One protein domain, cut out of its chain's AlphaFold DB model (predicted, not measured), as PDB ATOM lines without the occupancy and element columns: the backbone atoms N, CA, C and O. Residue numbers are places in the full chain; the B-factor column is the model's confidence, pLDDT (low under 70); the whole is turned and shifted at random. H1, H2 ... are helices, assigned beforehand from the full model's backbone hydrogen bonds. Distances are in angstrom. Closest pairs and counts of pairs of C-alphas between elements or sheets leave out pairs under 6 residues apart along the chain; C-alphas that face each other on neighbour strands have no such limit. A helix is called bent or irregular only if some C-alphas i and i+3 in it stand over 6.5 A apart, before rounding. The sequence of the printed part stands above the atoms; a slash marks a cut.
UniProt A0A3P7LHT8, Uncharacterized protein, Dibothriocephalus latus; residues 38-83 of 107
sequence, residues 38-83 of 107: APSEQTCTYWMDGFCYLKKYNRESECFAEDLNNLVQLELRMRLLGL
ATOM      1  N   ALA A  38     -59.377 -21.106 137.283       95.81
ATOM      2  CA  ALA A  38     -58.767 -20.982 135.971       95.81
ATOM      3  C   ALA A  38     -59.754 -20.336 134.978       95.81
ATOM      4  O   ALA A  38     -60.946 -20.645 135.017       95.81
ATOM      5  N   PRO A  39     -59.278 -19.479 134.059       95.44
ATOM      6  CA  PRO A  39     -60.118 -18.849 133.038       95.44
ATOM      7  C   PRO A  39     -60.555 -19.818 131.927       95.44
ATOM      8  O   PRO A  39     -61.449 -19.493 131.151       95.44
ATOM      9  N   SER A  40     -59.921 -20.989 131.825       96.12
ATOM     10  CA  SER A  40     -60.261 -22.031 130.857       96.12
ATOM     11  C   SER A  40     -59.909 -23.420 131.393       96.12
ATOM     12  O   SER A  40     -59.091 -23.553 132.311       96.12
ATOM     13  N   GLU A  41     -60.496 -24.453 130.789       94.00
ATOM     14  CA  GLU A  41     -60.159 -25.852 131.073       94.00
ATOM     15  C   GLU A  41     -58.684 -26.142 130.773       94.00
ATOM     16  O   GLU A  41     -57.991 -26.703 131.617       94.00
ATOM     17  N   GLN A  42     -58.164 -25.651 129.643       92.94
ATOM     18  CA  GLN A  42     -56.755 -25.810 129.279       92.94
ATOM     19  C   GLN A  42     -55.816 -25.201 130.331       92.94
ATOM     20  O   GLN A  42     -54.856 -25.837 130.759       92.94
ATOM     21  N   THR A  43     -56.106 -23.984 130.803       94.25
ATOM     22  CA  THR A  43     -55.304 -23.342 131.856       94.25
ATOM     23  C   THR A  43     -55.363 -24.129 133.165       94.25
ATOM     24  O   THR A  43     -54.351 -24.236 133.855       94.25
ATOM     25  N   CYS A  44     -56.523 -24.701 133.498       94.94
ATOM     26  CA  CYS A  44     -56.667 -25.577 134.658       94.94
ATOM     27  C   CYS A  44     -55.752 -26.803 134.536       94.94
ATOM     28  O   CYS A  44     -54.998 -27.096 135.464       94.94
ATOM     29  N   THR A  45     -55.759 -27.466 133.377       93.69
ATOM     30  CA  THR A  45     -54.902 -28.622 133.087       93.69
ATOM     31  C   THR A  45     -53.424 -28.275 133.247       93.69
ATOM     32  O   THR A  45     -52.726 -28.943 134.007       93.69
ATOM     33  N   TYR A  46     -52.962 -27.165 132.663       93.44
ATOM     34  CA  TYR A  46     -51.566 -26.734 132.795       93.44
ATOM     35  C   TYR A  46     -51.163 -26.376 134.229       93.44
ATOM     36  O   TYR A  46     -50.046 -26.678 134.653       93.44
ATOM     37  N   TRP A  47     -52.056 -25.765 135.012       94.31
ATOM     38  CA  TRP A  47     -51.796 -25.548 136.437       94.31
ATOM     39  C   TRP A  47     -51.656 -26.869 137.187       94.31
ATOM     40  O   TRP A  47     -50.745 -27.018 138.000       94.31
ATOM     41  N   MET A  48     -52.535 -27.833 136.911       92.94
ATOM     42  CA  MET A  48     -52.485 -29.150 137.538       92.94
ATOM     43  C   MET A  48     -51.199 -29.899 137.188       92.94
ATOM     44  O   MET A  48     -50.573 -30.439 138.099       92.94
ATOM     45  N   ASP A  49     -50.761 -29.861 135.929       92.56
ATOM     46  CA  ASP A  49     -49.481 -30.439 135.501       92.56
ATOM     47  C   ASP A  49     -48.300 -29.781 136.227       92.56
ATOM     48  O   ASP A  49     -47.458 -30.468 136.811       92.56
ATOM     49  N   GLY A  50     -48.281 -28.446 136.302       91.88
ATOM     50  CA  GLY A  50     -47.262 -27.700 137.044       91.88
ATOM     51  C   GLY A  50     -47.236 -28.046 138.537       91.88
ATOM     52  O   GLY A  50     -46.170 -28.268 139.114       91.88
ATOM     53  N   PHE A  51     -48.399 -28.161 139.185       92.38
ATOM     54  CA  PHE A  51     -48.475 -28.573 140.589       92.38
ATOM     55  C   PHE A  51     -48.052 -30.031 140.800       92.38
ATOM     56  O   PHE A  51     -47.397 -30.325 141.805       92.38
ATOM     57  N   CYS A  52     -48.401 -30.938 139.884       91.00
ATOM     58  CA  CYS A  52     -47.921 -32.320 139.888       91.00
ATOM     59  C   CYS A  52     -46.392 -32.362 139.808       91.00
ATOM     60  O   CYS A  52     -45.763 -32.996 140.661       91.00
ATOM     61  N   TYR A  53     -45.799 -31.612 138.875       88.94
ATOM     62  CA  TYR A  53     -44.351 -31.504 138.713       88.94
ATOM     63  C   TYR A  53     -43.665 -30.991 139.986       88.94
ATOM     64  O   TYR A  53     -42.755 -31.635 140.512       88.94
ATOM     65  N   LEU A  54     -44.154 -29.884 140.558       91.50
ATOM     66  CA  LEU A  54     -43.605 -29.307 141.794       91.50
ATOM     67  C   LEU A  54     -43.675 -30.276 142.981       91.50
ATOM     68  O   LEU A  54     -42.775 -30.308 143.822       91.50
ATOM     69  N   LYS A  55     -44.732 -31.091 143.050       89.06
ATOM     70  CA  LYS A  55     -44.889 -32.126 144.080       89.06
ATOM     71  C   LYS A  55     -44.149 -33.426 143.762       89.06
ATOM     72  O   LYS A  55     -44.213 -34.355 144.565       89.06
ATOM     73  N   LYS A  56     -43.432 -33.494 142.634       87.38
ATOM     74  CA  LYS A  56     -42.760 -34.697 142.121       87.38
ATOM     75  C   LYS A  56     -43.724 -35.875 141.944       87.38
ATOM     76  O   LYS A  56     -43.341 -37.034 142.105       87.38
ATOM     77  N   TYR A  57     -44.985 -35.580 141.637       86.06
ATOM     78  CA  TYR A  57     -45.956 -36.588 141.249       86.06
ATOM     79  C   TYR A  57     -45.824 -36.867 139.763       86.06
ATOM     80  O   TYR A  57     -45.890 -35.958 138.941       86.06
ATOM     81  N   ASN A  58     -45.680 -38.145 139.428       71.94
ATOM     82  CA  ASN A  58     -45.547 -38.580 138.048       71.94
ATOM     83  C   ASN A  58     -46.933 -38.799 137.432       71.94
ATOM     84  O   ASN A  58     -47.371 -39.932 137.231       71.94
ATOM     85  N   ARG A  59     -47.672 -37.703 137.250       74.69
ATOM     86  CA  ARG A  59     -48.978 -37.704 136.593       74.69
ATOM     87  C   ARG A  59     -49.053 -36.502 135.665       74.69
ATOM     88  O   ARG A  59     -49.335 -35.398 136.116       74.69
ATOM     89  N   GLU A  60     -48.781 -36.763 134.398       80.94
ATOM     90  CA  GLU A  60     -48.863 -35.798 133.306       80.94
ATOM     91  C   GLU A  60     -50.237 -35.903 132.634       80.94
ATOM     92  O   GLU A  60     -50.809 -36.996 132.547       80.94
ATOM     93  N   SER A  61     -50.788 -34.773 132.196       89.50
ATOM     94  CA  SER A  61     -51.981 -34.749 131.353       89.50
ATOM     95  C   SER A  61     -51.683 -35.208 129.921       89.50
ATOM     96  O   SER A  61     -50.546 -35.166 129.446       89.50
ATOM     97  N   GLU A  62     -52.732 -35.607 129.200       92.44
ATOM     98  CA  GLU A  62     -52.631 -35.904 127.766       92.44
ATOM     99  C   GLU A  62     -52.195 -34.668 126.965       92.44
ATOM    100  O   GLU A  62     -51.379 -34.796 126.058       92.44
ATOM    101  N   CYS A  63     -52.655 -33.470 127.352       90.56
ATOM    102  CA  CYS A  63     -52.256 -32.212 126.718       90.56
ATOM    103  C   CYS A  63     -50.750 -31.956 126.857       90.56
ATOM    104  O   CYS A  63     -50.099 -31.575 125.890       90.56
ATOM    105  N   PHE A  64     -50.176 -32.208 128.038       91.69
ATOM    106  CA  PHE A  64     -48.733 -32.081 128.251       91.69
ATOM    107  C   PHE A  64     -47.940 -33.059 127.372       91.69
ATOM    108  O   PHE A  64     -46.955 -32.673 126.739       91.69
ATOM    109  N   ALA A  65     -48.386 -34.314 127.292       92.44
ATOM    110  CA  ALA A  65     -47.751 -35.322 126.447       92.44
ATOM    111  C   ALA A  65     -47.840 -34.968 124.950       92.44
ATOM    112  O   ALA A  65     -46.873 -35.158 124.207       92.44
ATOM    113  N   GLU A  66     -48.977 -34.430 124.508       95.62
ATOM    114  CA  GLU A  66     -49.178 -33.961 123.138       95.62
ATOM    115  C   GLU A  66     -48.258 -32.779 122.802       95.62
ATOM    116  O   GLU A  66     -47.559 -32.819 121.784       95.62
ATOM    117  N   ASP A  67     -48.186 -31.775 123.678       95.06
ATOM    118  CA  ASP A  67     -47.312 -30.609 123.520       95.06
ATOM    119  C   ASP A  67     -45.833 -31.027 123.430       95.06
ATOM    120  O   ASP A  67     -45.106 -30.584 122.533       95.06
ATOM    121  N   LEU A  68     -45.392 -31.948 124.294       94.56
ATOM    122  CA  LEU A  68     -44.042 -32.515 124.228       94.56
ATOM    123  C   LEU A  68     -43.789 -33.254 122.916       94.56
ATOM    124  O   LEU A  68     -42.751 -33.051 122.283       94.56
ATOM    125  N   ASN A  69     -44.723 -34.100 122.486       96.81
ATOM    126  CA  ASN A  69     -44.593 -34.817 121.225       96.81
ATOM    127  C   ASN A  69     -44.497 -33.842 120.039       96.81
ATOM    128  O   ASN A  69     -43.664 -34.041 119.156       96.81
ATOM    129  N   ASN A  70     -45.273 -32.758 120.039       97.31
ATOM    130  CA  ASN A  70     -45.211 -31.732 118.999       97.31
ATOM    131  C   ASN A  70     -43.838 -31.044 118.952       97.31
ATOM    132  O   ASN A  70     -43.264 -30.885 117.869       97.31
ATOM    133  N   LEU A  71     -43.275 -30.697 120.113       97.88
ATOM    134  CA  LEU A  71     -41.933 -30.115 120.214       97.88
ATOM    135  C   LEU A  71     -40.850 -31.080 119.718       97.88
ATOM    136  O   LEU A  71     -40.003 -30.696 118.909       97.88
ATOM    137  N   VAL A  72     -40.901 -32.342 120.153       97.38
ATOM    138  CA  VAL A  72     -39.949 -33.383 119.737       97.38
ATOM    139  C   VAL A  72     -40.038 -33.634 118.234       97.38
ATOM    140  O   VAL A  72     -39.017 -33.713 117.557       97.38
ATOM    141  N   GLN A  73     -41.246 -33.714 117.674       97.12
ATOM    142  CA  GLN A  73     -41.420 -33.897 116.236       97.12
ATOM    143  C   GLN A  73     -40.858 -32.728 115.430       97.12
ATOM    144  O   GLN A  73     -40.223 -32.952 114.397       97.12
ATOM    145  N   LEU A  74     -41.082 -31.490 115.876       97.81
ATOM    146  CA  LEU A  74     -40.530 -30.312 115.213       97.81
ATOM    147  C   LEU A  74     -38.998 -30.341 115.226       97.81
ATOM    148  O   LEU A  74     -38.359 -30.114 114.200       97.81
ATOM    149  N   GLU A  75     -38.414 -30.666 116.373       97.56
ATOM    150  CA  GLU A  75     -36.969 -30.772 116.542       97.56
ATOM    151  C   GLU A  75     -36.349 -31.865 115.658       97.56
ATOM    152  O   GLU A  75     -35.382 -31.602 114.934       97.56
ATOM    153  N   LEU A  76     -36.965 -33.048 115.615       96.06
ATOM    154  CA  LEU A  76     -36.526 -34.142 114.752       96.06
ATOM    155  C   LEU A  76     -36.605 -33.753 113.278       96.06
ATOM    156  O   LEU A  76     -35.671 -34.016 112.523       96.06
ATOM    157  N   ARG A  77     -37.678 -33.075 112.858       94.94
ATOM    158  CA  ARG A  77     -37.805 -32.581 111.478       94.94
ATOM    159  C   ARG A  77     -36.688 -31.610 111.112       94.94
ATOM    160  O   ARG A  77     -36.197 -31.681 109.991       94.94
ATOM    161  N   MET A  78     -36.266 -30.740 112.032       96.19
ATOM    162  CA  MET A  78     -35.137 -29.834 111.790       96.19
ATOM    163  C   MET A  78     -33.817 -30.594 111.639       96.19
ATOM    164  O   MET A  78     -33.050 -30.297 110.728       96.19
ATOM    165  N   ARG A  79     -33.551 -31.592 112.492       94.38
ATOM    166  CA  ARG A  79     -32.314 -32.392 112.413       94.38
ATOM    167  C   ARG A  79     -32.232 -33.260 111.168       94.38
ATOM    168  O   ARG A  79     -31.149 -33.466 110.634       94.38
ATOM    169  N   LEU A  80     -33.369 -33.798 110.743       93.62
ATOM    170  CA  LEU A  80     -33.471 -34.700 109.601       93.62
ATOM    171  C   LEU A  80     -33.745 -33.940 108.295       93.62
ATOM    172  O   LEU A  80     -33.975 -34.557 107.255       93.62
ATOM    173  N   LEU A  81     -33.731 -32.605 108.331       94.94
ATOM    174  CA  LEU A  81     -33.949 -31.780 107.154       94.94
ATOM    175  C   LEU A  81     -32.852 -32.048 106.115       94.94
ATOM    176  O   LEU A  81     -31.664 -31.908 106.395       94.94
ATOM    177  N   GLY A  82     -33.260 -32.422 104.901       90.88
ATOM    178  CA  GLY A  82     -32.339 -32.737 103.804       90.88
ATOM    179  C   GLY A  82     -31.754 -34.153 103.844       90.88
ATOM    180  O   GLY A  82     -30.967 -34.493 102.964       90.88
ATOM    181  N   LEU A  83     -32.144 -34.986 104.816       92.69
ATOM    182  CA  LEU A  83     -31.782 -36.399 104.832       92.69
ATOM    183  C   LEU A  83     -32.577 -37.165 103.767       92.69
ATOM    184  O   LEU A  83     -33.802 -37.055 103.686       92.69
TER     185      LEU A  83
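What this domain is: This is residues 38 to 83 of the 107 residues of an uncharacterized protein of Dibothriocephalus latus (UniProt A0A3P7LHT8). Two helices make a T lying on its side: H1 is the crossbar, and H2 is the stem, which begins beside the middle of H1 and sticks out from it with residues 65 to 79. The link of residues 55 to 61 folds back from the last residue of H1 to the first of H2. The printed part has 46 residues with two named helices, H1 then H2, and no named strand, and its class is all helix. It is only just loose, close to extended, with a radius of gyration of the C-alphas of 14.2 A, and its outline is flat, spanning 43 by 25 by 13 A.

How they stand to each other: H1, residues 41 to 54, comes first, and a short link of 7 residues joins it to H2, residues 62 to 79. H1 and H2 only just touch, with 3 pairs of C-alphas within 8 A. The closest C-alphas of the two are those of Asp 49 and Phe 64, 7.5 A apart. H1 touches H2 with residues 45 to 49 alone, and H2 touches H1 with residues 63 to 64 alone. Their lines are about perpendicular, at 82 degrees, and their centres are 18.5 A apart. In H1 and H2 every O i to N i+4 pair is within hydrogen-bond range.

Where its parts are: H1 runs from Glu 41, C-alpha at (-60.159, -25.852, 131.073), to Leu 54, 20.0 A from first to last C-alpha. H2 runs from Glu 62, C-alpha at (-52.631, -35.904, 127.766), to Arg 79, C-alpha at (-32.314, -32.392, 112.413), 25.7 A from first to last C-alpha. Neither helix is bent.

The domain as a whole: The two C-alphas farthest apart are those of Ala 38 and Leu 83, the first and last printed residues, at 44.0 A. Residues 65 to 83, of which 65 to 79 belong to H2, stand free. The printed part has no cut. The mean pLDDT of the printed part is 92.5, and no printed residue is under 70.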